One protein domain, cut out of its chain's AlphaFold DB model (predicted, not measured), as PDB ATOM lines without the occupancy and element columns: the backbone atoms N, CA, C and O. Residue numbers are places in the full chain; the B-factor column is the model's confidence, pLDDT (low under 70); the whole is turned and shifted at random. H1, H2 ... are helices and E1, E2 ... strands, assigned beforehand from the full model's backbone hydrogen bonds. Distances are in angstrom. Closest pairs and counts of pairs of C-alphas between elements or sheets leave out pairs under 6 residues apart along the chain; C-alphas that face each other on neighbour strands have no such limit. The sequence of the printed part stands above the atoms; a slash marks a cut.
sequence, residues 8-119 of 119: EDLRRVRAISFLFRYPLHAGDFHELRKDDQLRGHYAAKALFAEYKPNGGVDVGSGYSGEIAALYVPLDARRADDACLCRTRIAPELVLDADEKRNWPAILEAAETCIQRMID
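What this domain is: This is residues 8 to 119 of the 119 residues of an uncharacterized protein of Rhizobium sp. (UniProt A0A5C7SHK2). A long, strongly twisted sheet of four strands curls round one helix, H4, while the short helices H1 and H2 make a corner with the sheet between them and H4. At one end the E2 and E3 hairpin reaches past H4 and its tip folds over; at the opposite end is the E1 and E2 hairpin, and the short H3 is near the start of H4. The printed part has 112 residues, with four named helices and four named strands in the order H1 H2 E1 E2 E3 E4 H3 H4. The sheet runs E1 E2 E3 E4, all antiparallel, and the class is mixed, helices and strands. The whole is compact, with a radius of gyration of the C-alphas of 14.3 A and spans of 39 by 31 by 24 A.

How they stand to each other: Start at H1, residues 8 to 12, and H2, residues 14 to 19: they only just touch, only at the corner by their link, with 3 pairs of C-alphas within 8 A, the closest being Arg 11 and Ser 17 at 4.9 A. H2 only grazes the sheet, with residues 15 to 19. Next, E1, residues 30 to 34, forms a hairpin with E2, residues 37 to 51, where N 32 and O 40 are 2.9 A apart, within hydrogen-bond range. E2 forms a hairpin with E3, residues 57 to 73, at 159 degrees between directions; look at N 45 and O 68, 2.8 A. E2 bends by 55 degrees at residue 48, and E3 by 138 degrees at residue 61. E4, residues 83 to 88, completes the meander, each strand the antiparallel neighbour of the one before; N 69 of E3 and O 85 are 2.9 A apart. H3, residues 91 to 94, lies over E3 at a height over the sheet of 7.2 A. The sheet curls round H4, residues 103 to 118; the closest C-alphas of H4 and E3 are those of Ala 110 and Ala 69, 5.3 A. H4 touches H3 with residues 103 to 106 alone, Ile 106 and Val 94 being closest at 6.5 A. H1 and H4 are apart, as are H2 and H4. Every O i to N i+4 pair is within hydrogen-bond range in H2 and H4, but 0 of 1 in H1, where 2 of 2 O i to N i+3 pairs are; H3 is too short for an i+4 pair.

Where its parts are: Find C-alpha 8, where H1 begins, at (5.210, 26.696, -9.274). E2 runs 38.7 A from C-alpha 37 at (17.986, 3.899, -3.785), and E3 spans 29.0 A. H4 runs 22.2 A to C-alpha 118 at (8.281, 3.176, -13.179).

The domain as a whole: The C-alphas farthest apart are those of Asp 36 and Pro 53, 45.4 A. The printed part has no cut and no long link. Its mean pLDDT is 94.2, and no printed residue is under 70.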
ATOM      1  N   GLU A   8       6.226  25.788  -8.748       92.06
ATOM      2  CA  GLU A   8       5.210  26.696  -9.274       92.06
ATOM      3  C   GLU A   8       4.758  26.333 -10.696       92.06
ATOM      4  O   GLU A   8       3.587  26.529 -11.045       92.06
ATOM      5  N   ASP A   9       5.647  25.746 -11.502       94.31
ATOM      6  CA  ASP A   9       5.365  25.415 -12.896       94.31
ATOM      7  C   ASP A   9       4.471  24.178 -13.034       94.31
ATOM      8  O   ASP A   9       3.771  24.047 -14.040       94.31
ATOM      9  N   LEU A  10       4.366  23.335 -11.996       93.69
ATOM     10  CA  LEU A  10       3.412  22.214 -11.945       93.69
ATOM     11  C   LEU A  10       1.969  22.670 -12.188       93.69
ATOM     12  O   LEU A  10       1.147  21.927 -12.723       93.69
ATOM     13  N   ARG A  11       1.652  23.925 -11.851       92.56
ATOM     14  CA  ARG A  11       0.325  24.507 -12.080       92.56
ATOM     15  C   ARG A  11      -0.002  24.736 -13.553       92.56
ATOM     16  O   ARG A  11      -1.178  24.873 -13.881       92.56
ATOM     17  N   ARG A  12       1.002  24.795 -14.431       92.69
ATOM     18  CA  ARG A  12       0.804  24.943 -15.882       92.69
ATOM     19  C   ARG A  12       0.334  23.638 -16.517       92.69
ATOM     20  O   ARG A  12      -0.348  23.665 -17.539       92.69
ATOM     21  N   VAL A  13       0.623  22.504 -15.879       93.75
ATOM     22  CA  VAL A  13       0.143  21.195 -16.316       93.75
ATOM     23  C   VAL A  13      -1.315  21.030 -15.881       93.75
ATOM     24  O   VAL A  13      -1.644  20.951 -14.693       93.75
ATOM     25  N   ARG A  14      -2.227  20.979 -16.858       92.94
ATOM     26  CA  ARG A  14      -3.683  20.955 -16.614       92.94
ATOM     27  C   ARG A  14      -4.123  19.784 -15.729       92.94
ATOM     28  O   ARG A  14      -4.970  19.958 -14.859       92.94
ATOM     29  N   ALA A  15      -3.558  18.597 -15.942       92.44
ATOM     30  CA  ALA A  15      -3.900  17.417 -15.149       92.44
ATOM     31  C   ALA A  15      -3.455  17.560 -13.680       92.44
ATOM     32  O   ALA A  15      -4.213  17.211 -12.774       92.44
ATOM     33  N   ILE A  16      -2.269  18.137 -13.445       94.38
ATOM     34  CA  ILE A  16      -1.729  18.359 -12.096       94.38
ATOM     35  C   ILE A  16      -2.558  19.412 -11.375       94.38
ATOM     36  O   ILE A  16      -3.079  19.134 -10.302       94.38
ATOM     37  N   SER A  17      -2.777  20.575 -11.989       92.31
ATOM     38  CA  SER A  17      -3.587  21.656 -11.403       92.31
ATOM     39  C   SER A  17      -5.041  21.261 -11.118       92.31
ATOM     40  O   SER A  17      -5.641  21.760 -10.163       92.31
ATOM     41  N   PHE A  18      -5.619  20.345 -11.901       90.69
ATOM     42  CA  PHE A  18      -6.966  19.832 -11.647       90.69
ATOM     43  C   PHE A  18      -7.048  19.032 -10.334       90.69
ATOM     44  O   PHE A  18      -7.973  19.236  -9.537       90.69
ATOM     45  N   LEU A  19      -6.075  18.145 -10.090       91.94
ATOM     46  CA  LEU A  19      -6.029  17.286  -8.901       91.94
ATOM     47  C   LEU A  19      -5.431  18.025  -7.692       91.94
ATOM     48  O   LEU A  19      -6.017  18.035  -6.607       91.94
ATOM     49  N   PHE A  20      -4.320  18.730  -7.884       93.31
ATOM     50  CA  PHE A  20      -3.588  19.523  -6.895       93.31
ATOM     51  C   PHE A  20      -3.903  21.015  -7.069       93.31
ATOM     52  O   PHE A  20      -3.118  21.803  -7.584       93.31
ATOM     53  N   ARG A  21      -5.114  21.399  -6.644       87.12
ATOM     54  CA  ARG A  21      -5.662  22.760  -6.820       87.12
ATOM     55  C   ARG A  21      -4.894  23.868  -6.087       87.12
ATOM     56  O   ARG A  21      -4.994  25.028  -6.483       87.12
ATOM     57  N   TYR A  22      -4.182  23.528  -5.016       87.25
ATOM     58  CA  TYR A  22      -3.369  24.469  -4.244       87.25
ATOM     59  C   TYR A  22      -1.892  24.304  -4.617       87.25
ATOM     60  O   TYR A  22      -1.506  23.193  -4.989       87.25
ATOM     61  N   PRO A  23      -1.078  25.378  -4.544       89.00
ATOM     62  CA  PRO A  23       0.365  25.272  -4.722       89.00
ATOM     63  C   PRO A  23       0.946  24.182  -3.824       89.00
ATOM     64  O   PRO A  23       0.602  24.119  -2.646       89.00
ATOM     65  N   LEU A  24       1.805  23.347  -4.400       93.25
ATOM     66  CA  LEU A  24       2.594  22.387  -3.645       93.25
ATOM     67  C   LEU A  24       3.881  23.055  -3.170       93.25
ATOM     68  O   LEU A  24       4.505  23.832  -3.897       93.25
ATOM     69  N   HIS A  25       4.280  22.721  -1.957       92.94
ATOM     70  CA  HIS A  25       5.506  23.151  -1.316       92.94
ATOM     71  C   HIS A  25       6.432  21.953  -1.116       92.94
ATOM     72  O   HIS A  25       5.989  20.809  -1.093       92.94
ATOM     73  N   ALA A  26       7.727  22.201  -0.915       93.25
ATOM     74  CA  ALA A  26       8.708  21.129  -0.726       93.25
ATOM     75  C   ALA A  26       8.354  20.171   0.432       93.25
ATOM     76  O   ALA A  26       8.716  18.999   0.381       93.25
ATOM     77  N   GLY A  27       7.630  20.655   1.450       93.00
ATOM     78  CA  GLY A  27       7.152  19.855   2.583       93.00
ATOM     79  C   GLY A  27       5.984  18.914   2.273       93.00
ATOM     80  O   GLY A  27       5.714  18.029   3.076       93.00
ATOM     81  N   ASP A  28       5.317  19.069   1.126       94.44
ATOM     82  CA  ASP A  28       4.251  18.159   0.679       94.44
ATOM     83  C   ASP A  28       4.806  16.884   0.019       94.44
ATOM     84  O   ASP A  28       4.043  15.980  -0.329       94.44
ATOM     85  N   PHE A  29       6.124  16.829  -0.208       96.56
ATOM     86  CA  PHE A  29       6.777  15.744  -0.926       96.56
ATOM     87  C   PHE A  29       7.508  14.779   0.005       96.56
ATOM     88  O   PHE A  29       8.271  15.170   0.887       96.56
ATOM     89  N   HIS A  30       7.343  13.499  -0.298       96.56
ATOM     90  CA  HIS A  30       7.973  12.354   0.341       96.56
ATOM     91  C   HIS A  30       9.037  11.756  -0.589       96.56
ATOM     92  O   HIS A  30       8.936  11.865  -1.812       96.56
ATOM     93  N   GLU A  31      10.077  11.141  -0.030       96.62
ATOM     94  CA  GLU A  31      11.073  10.410  -0.820       96.62
ATOM     95  C   GLU A  31      10.478   9.095  -1.326       96.62
ATOM     96  O   GLU A  31       9.961   8.316  -0.533       96.62
ATOM     97  N   LEU A  32      10.605   8.813  -2.624       96.31
ATOM     98  CA  LEU A  32      10.361   7.471  -3.146       96.31
ATOM     99  C   LEU A  32      11.684   6.710  -3.189       96.31
ATOM    100  O   LEU A  32      12.597   7.092  -3.930       96.31
ATOM    101  N   ARG A  33      11.769   5.606  -2.447       94.50
ATOM    102  CA  ARG A  33      12.919   4.694  -2.471       94.50
ATOM    103  C   ARG A  33      12.532   3.348  -3.068       94.50
ATOM    104  O   ARG A  33      11.453   2.832  -2.794       94.50
ATOM    105  N   LYS A  34      13.425   2.779  -3.873       90.00
ATOM    106  CA  LYS A  34      13.334   1.407  -4.387       90.00
ATOM    107  C   LYS A  34      14.696   0.750  -4.216       90.00
ATOM    108  O   LYS A  34      15.691   1.342  -4.624       90.00
ATOM    109  N   ASP A  35      14.736  -0.426  -3.593       90.06
ATOM    110  CA  ASP A  35      15.985  -1.136  -3.272       90.06
ATOM    111  C   ASP A  35      16.998  -0.237  -2.530       90.06
ATOM    112  O   ASP A  35      18.183  -0.197  -2.851       90.06
ATOM    113  N   ASP A  36      16.492   0.554  -1.577       90.06
ATOM    114  CA  ASP A  36      17.211   1.582  -0.800       90.06
ATOM    115  C   ASP A  36      17.806   2.757  -1.610       90.06
ATOM    116  O   ASP A  36      18.384   3.696  -1.059       90.06
ATOM    117  N   GLN A  37      17.592   2.787  -2.926       93.88
ATOM    118  CA  GLN A  37      17.986   3.899  -3.785       93.88
ATOM    119  C   GLN A  37      16.866   4.930  -3.889       93.88
ATOM    120  O   GLN A  37      15.718   4.598  -4.191       93.88
ATOM    121  N   LEU A  38      17.205   6.206  -3.687       95.38
ATOM    122  CA  LEU A  38      16.299   7.315  -3.970       95.38
ATOM    123  C   LEU A  38      15.996   7.342  -5.474       95.38
ATOM    124  O   LEU A  38      16.910   7.359  -6.294       95.38
ATOM    125  N   ARG A  39      14.712   7.337  -5.836       95.81
ATOM    126  CA  ARG A  39      14.246   7.357  -7.235       95.81
ATOM    127  C   ARG A  39      13.643   8.697  -7.631       95.81
ATOM    128  O   ARG A  39      13.737   9.098  -8.788       95.81
ATOM    129  N   GLY A  40      13.090   9.408  -6.658       96.50
ATOM    130  CA  GLY A  40      12.495  10.718  -6.843       96.50
ATOM    131  C   GLY A  40      11.730  11.140  -5.602       96.50
ATOM    132  O   GLY A  40      11.940  10.612  -4.508       96.50
ATOM    133  N   HIS A  41      10.827  12.086  -5.793       97.69
ATOM    134  CA  HIS A  41       9.951  12.589  -4.748       97.69
ATOM    135  C   HIS A  41       8.499  12.468  -5.189       97.69
ATOM    136  O   HIS A  41       8.213  12.508  -6.384       97.69
ATOM    137  N   TYR A  42       7.570  12.345  -4.251       97.94
ATOM    138  CA  TYR A  42       6.156  12.283  -4.592       97.94
ATOM    139  C   TYR A  42       5.263  12.992  -3.581       97.94
ATOM    140  O   TYR A  42       5.574  13.048  -2.398       97.94
ATOM    141  N   ALA A  43       4.136  13.511  -4.058       97.75
ATOM    142  CA  ALA A  43       3.057  14.043  -3.237       97.75
ATOM    143  C   ALA A  43       1.794  13.201  -3.451       97.75
ATOM    144  O   ALA A  43       1.518  12.750  -4.567       97.75
ATOM    145  N   ALA A  44       1.007  13.009  -2.395       97.94
ATOM    146  CA  ALA A  44      -0.208  12.200  -2.432       97.94
ATOM    147  C   ALA A  44      -1.435  13.004  -1.995       97.94
ATOM    148  O   ALA A  44      -1.366  13.885  -1.135       97.94
ATOM    149  N   LYS A  45      -2.591  12.687  -2.581       95.75
ATOM    150  CA  LYS A  45      -3.859  13.336  -2.254       95.75
ATOM    151  C   LYS A  45      -5.031  12.370  -2.368       95.75
ATOM    152  O   LYS A  45      -5.349  11.904  -3.459       95.75
ATOM    153  N   ALA A  46      -5.735  12.161  -1.259       96.62
ATOM    154  CA  ALA A  46      -7.040  11.513  -1.275       96.62
ATOM    155  C   ALA A  46      -8.107  12.433  -1.893       96.62
ATOM    156  O   ALA A  46      -8.154  13.638  -1.610       96.62
ATOM    157  N   LEU A  47      -8.961  11.865  -2.742       95.19
ATOM    158  CA  LEU A  47     -10.001  12.579  -3.472       95.19
ATOM    159  C   LEU A  47     -11.372  12.347  -2.835       95.19
ATOM    160  O   LEU A  47     -11.732  11.226  -2.467       95.19
ATOM    161  N   PHE A  48     -12.150  13.419  -2.735       94.06
ATOM    162  CA  PHE A  48     -13.544  13.360  -2.301       94.06
ATOM    163  C   PHE A  48     -14.425  12.674  -3.350       94.06
ATOM    164  O   PHE A  48     -14.057  12.629  -4.526       94.06
ATOM    165  N   ALA A  49     -15.560  12.126  -2.917       92.69
ATOM    166  CA  ALA A  49     -16.489  11.394  -3.776       92.69
ATOM    167  C   ALA A  49     -17.169  12.283  -4.818       92.69
ATOM    168  O   ALA A  49     -17.360  11.854  -5.956       92.69
ATOM    169  N   GLU A  50     -17.485  13.525  -4.454       92.88
ATOM    170  CA  GLU A  50     -18.298  14.389  -5.300       92.88
ATOM    171  C   GLU A  50     -17.734  15.804  -5.464       92.88
ATOM    172  O   GLU A  50     -16.958  16.336  -4.659       92.88
ATOM    173  N   TYR A  51     -18.176  16.434  -6.551       88.25
ATOM    174  CA  TYR A  51     -18.002  17.856  -6.802       88.25
ATOM    175  C   TYR A  51     -19.359  18.550  -6.701       88.25
ATOM    176  O   TYR A  51     -20.365  18.072  -7.218       88.25
ATOM    177  N   LYS A  52     -19.366  19.733  -6.092       89.62
ATOM    178  CA  LYS A  52     -20.507  20.646  -6.086       89.62
ATOM    179  C   LYS A  52     -20.828  21.097  -7.520       89.62
ATOM    180  O   LYS A  52     -19.912  21.183  -8.344       89.62
ATOM    181  N   PRO A  53     -22.073  21.519  -7.815       89.19
ATOM    182  CA  PRO A  53     -22.461  22.006  -9.147       89.19
ATOM    183  C   PRO A  53     -21.599  23.158  -9.691       89.19
ATOM    184  O   PRO A  53     -21.469  23.326 -10.898       89.19
ATOM    185  N   ASN A  54     -20.972  23.941  -8.809       87.75
ATOM    186  CA  ASN A  54     -20.049  25.018  -9.176       87.75
ATOM    187  C   ASN A  54     -18.602  24.543  -9.461       87.75
ATOM    188  O   ASN A  54     -17.705  25.372  -9.594       87.75
ATOM    189  N   GLY A  55     -18.344  23.229  -9.495       83.12
ATOM    190  CA  GLY A  55     -17.021  22.627  -9.713       83.12
ATOM    191  C   GLY A  55     -16.112  22.596  -8.474       83.12
ATOM    192  O   GLY A  55     -14.969  22.116  -8.538       83.12
ATOM    193  N   GLY A  56     -16.588  23.098  -7.332       86.12
ATOM    194  CA  GLY A  56     -15.935  22.954  -6.034       86.12
ATOM    195  C   GLY A  56     -15.963  21.507  -5.546       86.12
ATOM    196  O   GLY A  56     -16.821  20.733  -5.939       86.12
ATOM    197  N   VAL A  57     -15.028  21.126  -4.684       87.75
ATOM    198  CA  VAL A  57     -15.078  19.816  -4.016       87.75
ATOM    199  C   VAL A  57     -16.213  19.815  -2.989       87.75
ATOM    200  O   VAL A  57     -16.349  20.789  -2.238       87.75
ATOM    201  N   ASP A  58     -17.016  18.750  -2.943       91.31
ATOM    202  CA  ASP A  58     -17.978  18.560  -1.861       91.31
ATOM    203  C   ASP A  58     -17.353  17.790  -0.696       91.31
ATOM    204  O   ASP A  58     -17.267  16.565  -0.698       91.31
ATOM    205  N   VAL A  59     -16.914  18.528   0.323       87.31
ATOM    206  CA  VAL A  59     -16.291  17.945   1.518       87.31
ATOM    207  C   VAL A  59     -17.249  17.086   2.348       87.31
ATOM    208  O   VAL A  59     -16.780  16.239   3.100       87.31
ATOM    209  N   GLY A  60     -18.568  17.277   2.207       90.06
ATOM    210  CA  GLY A  60     -19.579  16.480   2.908       90.06
ATOM    211  C   GLY A  60     -19.809  15.098   2.290       90.06
ATOM    212  O   GLY A  60     -20.362  14.228   2.952       90.06
ATOM    213  N   SER A  61     -19.347  14.877   1.055       90.12
ATOM    214  CA  SER A  61     -19.506  13.604   0.335       90.12
ATOM    215  C   SER A  61     -18.598  12.475   0.843       90.12
ATOM    216  O   SER A  61     -18.712  11.336   0.399       90.12
ATOM    217  N   GLY A  62     -17.681  12.778   1.768       93.31
ATOM    218  CA  GLY A  62     -16.646  11.841   2.194       93.31
ATOM    219  C   GLY A  62     -15.596  11.581   1.109       93.31
ATOM    220  O   GLY A  62     -15.572  12.210   0.045       93.31
ATOM    221  N   TYR A  63     -14.670  10.667   1.393       95.56
ATOM    222  CA  TYR A  63     -13.631  10.277   0.443       95.56
ATOM    223  C   TYR A  63     -14.112   9.153  -0.477       95.56
ATOM    224  O   TYR A  63     -14.802   8.236  -0.056       95.56
ATOM    225  N   SER A  64     -13.690   9.199  -1.739       95.75
ATOM    226  CA  SER A  64     -14.005   8.180  -2.756       95.75
ATOM    227  C   SER A  64     -13.168   6.900  -2.647       95.75
ATOM    228  O   SER A  64     -13.385   5.952  -3.401       95.75
ATOM    229  N   GLY A  65     -12.131   6.912  -1.803       96.88
ATOM    230  CA  GLY A  65     -11.049   5.928  -1.831       96.88
ATOM    231  C   GLY A  65     -10.029   6.147  -2.956       96.88
ATOM    232  O   GLY A  65      -8.997   5.480  -2.977       96.88
ATOM    233  N   GLU A  66     -10.258   7.073  -3.894       97.69
ATOM    234  CA  GLU A  66      -9.262   7.399  -4.916       97.69
ATOM    235  C   GLU A  66      -8.123   8.245  -4.352       97.69
ATOM    236  O   GLU A  66      -8.342   9.271  -3.702       97.69
ATOM    237  N   ILE A  67      -6.899   7.840  -4.677       98.31
ATOM    238  CA  ILE A  67      -5.663   8.528  -4.328       98.31
ATOM    239  C   ILE A  67      -4.992   8.986  -5.621       98.31
ATOM    240  O   ILE A  67      -4.709   8.178  -6.506       98.31
ATOM    241  N   ALA A  68      -4.736  10.287  -5.732       98.06
ATOM    242  CA  ALA A  68      -3.868  10.856  -6.753       98.06
ATOM    243  C   ALA A  68      -2.438  10.944  -6.217       98.06
ATOM    244  O   ALA A  68      -2.222  11.465  -5.122       98.06
ATOM    245  N   ALA A  69      -1.474  10.483  -7.006       98.25
ATOM    246  CA  ALA A  69      -0.056  10.580  -6.707       98.25
ATOM    247  C   ALA A  69       0.646  11.379  -7.809       98.25
ATOM    248  O   ALA A  69       0.497  11.077  -8.996       98.25
ATOM    249  N   LEU A  70       1.383  12.413  -7.410       98.12
ATOM    250  CA  LEU A  70       2.269  13.185  -8.271       98.12
ATOM    251  C   LEU A  70       3.700  12.760  -7.980       98.12
ATOM    252  O   LEU A  70       4.165  12.944  -6.860       98.12
ATOM    253  N   TYR A  71       4.392  12.234  -8.979       97.81
ATOM    254  CA  TYR A  71       5.774  11.791  -8.886       97.81
ATOM    255  C   TYR A  71       6.693  12.719  -9.677       97.81
ATOM    256  O   TYR A  71       6.417  13.044 -10.827       97.81
ATOM    257  N   VAL A  72       7.802  13.115  -9.062       97.44
ATOM    258  CA  VAL A  72       8.869  13.904  -9.672       97.44
ATOM    259  C   VAL A  72      10.158  13.071  -9.654       97.44
ATOM    260  O   VAL A  72      10.743  12.886  -8.578       97.44
ATOM    261  N   PRO A  73      10.602  12.549 -10.814       96.19
ATOM    262  CA  PRO A  73      11.885  11.855 -10.952       96.19
ATOM    263  C   PRO A  73      13.085  12.712 -10.513       96.19
ATOM    264  O   PRO A  73      13.035  13.940 -10.570       96.19
ATOM    265  N   LEU A  74      14.195  12.083 -10.110       94.19
ATOM    266  CA  LEU A  74      15.423  12.804  -9.716       94.19
ATOM    267  C   LEU A  74      16.046  13.655 -10.834       94.19
ATOM    268  O   LEU A  74      16.666  14.691 -10.577       94.19
ATOM    269  N   ASP A  75      15.920  13.202 -12.075       93.44
ATOM    270  CA  ASP A  75      16.442  13.868 -13.263       93.44
ATOM    271  C   ASP A  75      15.461  14.879 -13.866       93.44
ATOM    272  O   ASP A  75      15.827  15.575 -14.813       93.44
ATOM    273  N   ALA A  76      14.269  15.035 -13.281       95.00
ATOM    274  CA  ALA A  76      13.283  16.014 -13.715       95.00
ATOM    275  C   ALA A  76      13.856  17.441 -13.667       95.00
ATOM    276  O   ALA A  76      14.536  17.850 -12.716       95.00
ATOM    277  N   ARG A  77      13.582  18.216 -14.717       92.69
ATOM    278  CA  ARG A  77      14.000  19.622 -14.862       92.69
ATOM    279  C   ARG A  77      12.827  20.550 -15.147       92.69
ATOM    280  O   ARG A  77      12.969  21.763 -15.007       92.69
ATOM    281  N   ARG A  78      11.691  20.006 -15.579       93.88
ATOM    282  CA  ARG A  78      10.496  20.746 -15.988       93.88
ATOM    283  C   ARG A  78       9.247  20.109 -15.401       93.88
ATOM    284  O   ARG A  78       9.215  18.917 -15.121       93.88
ATOM    285  N   ALA A  79       8.188  20.905 -15.284       92.06
ATOM    286  CA  ALA A  79       6.886  20.439 -14.812       92.06
ATOM    287  C   ALA A  79       6.330  19.250 -15.619       92.06
ATOM    288  O   ALA A  79       5.678  18.385 -15.041       92.06
ATOM    289  N   ASP A  80       6.617  19.194 -16.921       92.81
ATOM    290  CA  ASP A  80       6.171  18.120 -17.817       92.81
ATOM    291  C   ASP A  80       6.895  16.783 -17.580       92.81
ATOM    292  O   ASP A  80       6.402  15.745 -18.013       92.81
ATOM    293  N   ASP A  81       8.030  16.794 -16.872       95.06
ATOM    294  CA  ASP A  81       8.745  15.575 -16.475       95.06
ATOM    295  C   ASP A  81       8.071  14.895 -15.267       95.06
ATOM    296  O   ASP A  81       8.418  13.772 -14.900       95.06
ATOM    297  N   ALA A  82       7.128  15.581 -14.610       96.00
ATOM    298  CA  ALA A  82       6.383  15.027 -13.495       96.00
ATOM    299  C   ALA A  82       5.257  14.110 -13.988       96.00
ATOM    300  O   ALA A  82       4.496  14.431 -14.903       96.00
ATOM    301  N   CYS A  83       5.101  12.981 -13.313       96.31
ATOM    302  CA  CYS A  83       4.133  11.954 -13.660       96.31
ATOM    303  C   CYS A  83       2.956  11.967 -12.686       96.31
ATOM    304  O   CYS A  83       3.125  12.147 -11.481       96.31
ATOM    305  N   LEU A  84       1.752  11.714 -13.196       96.81
ATOM    306  CA  LEU A  84       0.562  11.503 -12.377       96.81
ATOM    307  C   LEU A  84       0.088  10.067 -12.510       96.81
ATOM    308  O   LEU A  84      -0.106   9.579 -13.622       96.81
ATOM    309  N   CYS A  85      -0.215   9.440 -11.382       96.62
ATOM    310  CA  CYS A  85      -0.957   8.190 -11.364       96.62
ATOM    311  C   CYS A  85      -2.112   8.265 -10.361       96.62
ATOM    312  O   CYS A  85      -2.147   9.110  -9.460       96.62
ATOM    313  N   ARG A  86      -3.113   7.408 -10.566       97.31
ATOM    314  CA  ARG A  86      -4.262   7.263  -9.673       97.31
ATOM    315  C   ARG A  86      -4.369   5.815  -9.253       97.31
ATOM    316  O   ARG A  86      -4.220   4.914 -10.073       97.31
ATOM    317  N   THR A  87      -4.688   5.615  -7.989       97.94
ATOM    318  CA  THR A  87      -5.025   4.307  -7.441       97.94
ATOM    319  C   THR A  87      -6.272   4.425  -6.581       97.94
ATOM    320  O   THR A  87      -6.767   5.527  -6.328       97.94
ATOM    321  N   ARG A  88      -6.801   3.288  -6.142       97.88
ATOM    322  CA  ARG A  88      -7.953   3.230  -5.254       97.88
ATOM    323  C   ARG A  88      -7.661   2.301  -4.086       97.88
ATOM    324  O   ARG A  88      -7.190   1.185  -4.282       97.88
ATOM    325  N   ILE A  89      -7.990   2.777  -2.894       97.88
ATOM    326  CA  ILE A  89      -8.116   1.986  -1.672       97.88
ATOM    327  C   ILE A  89      -9.586   1.949  -1.253       97.88
ATOM    328  O   ILE A  89     -10.416   2.665  -1.820       97.88
ATOM    329  N   ALA A  90      -9.921   1.106  -0.278       96.75
ATOM    330  CA  ALA A  90     -11.251   1.145   0.314       96.75
ATOM    331  C   ALA A  90     -11.485   2.537   0.951       96.75
ATOM    332  O   ALA A  90     -10.582   3.026   1.638       96.75
ATOM    333  N   PRO A  91     -12.621   3.217   0.698       95.12
ATOM    334  CA  PRO A  91     -12.886   4.565   1.213       95.12
ATOM    335  C   PRO A  91     -12.663   4.723   2.721       95.12
ATOM    336  O   PRO A  91     -12.111   5.728   3.164       95.12
ATOM    337  N   GLU A  92     -13.028   3.706   3.495       94.50
ATOM    338  CA  GLU A  92     -12.857   3.627   4.943       94.50
ATOM    339  C   GLU A  92     -11.390   3.635   5.394       94.50
ATOM    340  O   GLU A  92     -11.110   4.032   6.516       94.50
ATOM    341  N   LEU A  93     -10.444   3.263   4.523       97.06
ATOM    342  CA  LEU A  93      -9.007   3.294   4.822       97.06
ATOM    343  C   LEU A  93      -8.383   4.676   4.615       97.06
ATOM    344  O   LEU A  93      -7.229   4.882   4.983       97.06
ATOM    345  N   VAL A  94      -9.110   5.628   4.017       96.94
ATOM    346  CA  VAL A  94      -8.624   7.007   3.852       96.94
ATOM    347  C   VAL A  94      -8.585   7.741   5.195       96.94
ATOM    348  O   VAL A  94      -7.777   8.658   5.373       96.94
ATOM    349  N   LEU A  95      -9.443   7.343   6.135       96.69
ATOM    350  CA  LEU A  95      -9.495   7.879   7.486       96.69
ATOM    351  C   LEU A  95      -8.963   6.858   8.500       96.69
ATOM    352  O   LEU A  95      -9.042   5.652   8.283       96.69
ATOM    353  N   ASP A  96      -8.369   7.342   9.586       93.88
ATOM    354  CA  ASP A  96      -8.010   6.536  10.748       93.88
ATOM    355  C   ASP A  96      -9.177   6.466  11.752       93.88
ATOM    356  O   ASP A  96     -10.265   6.996  11.517       93.88
ATOM    357  N   ALA A  97      -8.957   5.794  12.886       91.56
ATOM    358  CA  ALA A  97      -9.969   5.639  13.929       91.56
ATOM    359  C   ALA A  97     -10.392   6.967  14.597       91.56
ATOM    360  O   ALA A  97     -11.458   7.011  15.207       91.56
ATOM    361  N   ASP A  98      -9.591   8.032  14.466       94.00
ATOM    362  CA  ASP A  98      -9.894   9.386  14.948       94.00
ATOM    363  C   ASP A  98     -10.591  10.244  13.868       94.00
ATOM    364  O   ASP A  98     -10.696  11.464  14.021       94.00
ATOM    365  N   GLU A  99     -11.004   9.645  12.744       91.19
ATOM    366  CA  GLU A  99     -11.549  10.334  11.564       91.19
ATOM    367  C   GLU A  99     -10.571  11.343  10.923       91.19
ATOM    368  O   GLU A  99     -10.962  12.223  10.146       91.19
ATOM    369  N   LYS A 100      -9.268  11.217  11.202       94.56
ATOM    370  CA  LYS A 100      -8.211  11.991  10.537       94.56
ATOM    371  C   LYS A 100      -7.715  11.232   9.318       94.56
ATOM    372  O   LYS A 100      -7.953  10.044   9.170       94.56
ATOM    373  N   ARG A 101      -7.000  11.905   8.412       95.31
ATOM    374  CA  ARG A 101      -6.400  11.218   7.258       95.31
ATOM    375  C   ARG A 101      -5.407  10.158   7.724       95.31
ATOM    376  O   ARG A 101      -4.416  10.492   8.372       95.31
ATOM    377  N   ASN A 102      -5.621   8.926   7.280       97.75
ATOM    378  CA  ASN A 102      -4.670   7.838   7.429       97.75
ATOM    379  C   ASN A 102      -3.531   8.016   6.413       97.75
ATOM    380  O   ASN A 102      -3.508   7.404   5.342       97.75
ATOM    381  N   TRP A 103      -2.600   8.920   6.728       96.69
ATOM    382  CA  TRP A 103      -1.445   9.199   5.877       96.69
ATOM    383  C   TRP A 103      -0.632   7.948   5.524       96.69
ATOM    384  O   TRP A 103      -0.312   7.822   4.346       96.69
ATOM    385  N   PRO A 104      -0.351   7.005   6.447       97.62
ATOM    386  CA  PRO A 104       0.320   5.755   6.092       97.62
ATOM    387  C   PRO A 104      -0.358   5.000   4.940       97.62
ATOM    388  O   PRO A 104       0.304   4.705   3.950       97.62
ATOM    389  N   ALA A 105      -1.677   4.773   5.005       97.88
ATOM    390  CA  ALA A 105      -2.403   4.064   3.945       97.88
ATOM    391  C   ALA A 105      -2.431   4.846   2.618       97.88
ATOM    392  O   ALA A 105      -2.319   4.268   1.536       97.88
ATOM    393  N   ILE A 106      -2.566   6.175   2.687       98.38
ATOM    394  CA  ILE A 106      -2.559   7.049   1.505       98.38
ATOM    395  C   ILE A 106      -1.188   7.023   0.815       98.38
ATOM    396  O   ILE A 106      -1.122   6.932  -0.413       98.38
ATOM    397  N   LEU A 107      -0.107   7.120   1.593       97.94
ATOM    398  CA  LEU A 107       1.264   7.120   1.087       97.94
ATOM    399  C   LEU A 107       1.644   5.749   0.526       97.94
ATOM    400  O   LEU A 107       2.127   5.690  -0.596       97.94
ATOM    401  N   GLU A 108       1.322   4.653   1.219       98.00
ATOM    402  CA  GLU A 108       1.559   3.287   0.728       98.00
ATOM    403  C   GLU A 108       0.859   3.033  -0.619       98.00
ATOM    404  O   GLU A 108       1.453   2.495  -1.563       98.00
ATOM    405  N   ALA A 109      -0.397   3.471  -0.748       98.25
ATOM    406  CA  ALA A 109      -1.140   3.362  -1.996       98.25
ATOM    407  C   ALA A 109      -0.485   4.184  -3.120       98.25
ATOM    408  O   ALA A 109      -0.353   3.700  -4.250       98.25
ATOM    409  N   ALA A 110      -0.065   5.416  -2.820       98.31
ATOM    410  CA  ALA A 110       0.631   6.280  -3.767       98.31
ATOM    411  C   ALA A 110       1.976   5.679  -4.210       98.31
ATOM    412  O   ALA A 110       2.224   5.593  -5.411       98.31
ATOM    413  N   GLU A 111       2.802   5.199  -3.280       97.75
ATOM    414  CA  GLU A 111       4.081   4.545  -3.580       97.75
ATOM    415  C   GLU A 111       3.886   3.315  -4.456       97.75
ATOM    416  O   GLU A 111       4.528   3.206  -5.498       97.75
ATOM    417  N   THR A 112       2.943   2.438  -4.104       96.88
ATOM    418  CA  THR A 112       2.624   1.244  -4.901       96.88
ATOM    419  C   THR A 112       2.200   1.617  -6.324       96.88
ATOM    420  O   THR A 112       2.593   0.966  -7.293       96.88
ATOM    421  N   CYS A 113       1.396   2.674  -6.468       97.62
ATOM    422  CA  CYS A 113       0.968   3.192  -7.766       97.62
ATOM    423  C   CYS A 113       2.157   3.681  -8.601       97.62
ATOM    424  O   CYS A 113       2.263   3.342  -9.779       97.62
ATOM    425  N   ILE A 114       3.067   4.441  -7.986       97.88
ATOM    426  CA  ILE A 114       4.239   4.991  -8.666       97.88
ATOM    427  C   ILE A 114       5.230   3.885  -9.022       97.88
ATOM    428  O   ILE A 114       5.727   3.871 -10.143       97.88
ATOM    429  N   GLN A 115       5.489   2.939  -8.119       95.44
ATOM    430  CA  GLN A 115       6.393   1.814  -8.369       95.44
ATOM    431  C   GLN A 115       5.948   1.009  -9.594       95.44
ATOM    432  O   GLN A 115       6.748   0.789 -10.491       95.44
ATOM    433  N   ARG A 116       4.650   0.698  -9.718       94.81
ATOM    434  CA  ARG A 116       4.093   0.022 -10.907       94.81
ATOM    435  C   ARG A 116       4.201   0.828 -12.203       94.81
ATOM    436  O   ARG A 116       4.099   0.250 -13.275       94.81
ATOM    437  N   MET A 117       4.302   2.151 -12.108       93.62
ATOM    438  CA  MET A 117       4.415   3.043 -13.262       93.62
ATOM    439  C   MET A 117       5.863   3.173 -13.754       93.62
ATOM    440  O   MET A 117       6.066   3.462 -14.930       93.62
ATOM    441  N   ILE A 118       6.849   3.015 -12.864       89.94
ATOM    442  CA  ILE A 118       8.281   3.176 -13.179       89.94
ATOM    443  C   ILE A 118       9.029   1.844 -13.357       89.94
ATOM    444  O   ILE A 118      10.242   1.868 -13.584       89.94
ATOM    445  N   ASP A 119       8.320   0.724 -13.207       80.12
ATOM    446  CA  ASP A 119       8.761  -0.638 -13.534       80.12
ATOM    447  C   ASP A 119       8.551  -0.944 -15.022       80.12
ATOM    448  O   ASP A 119       9.479  -1.534 -15.624       80.12
TER     449      ASP A 119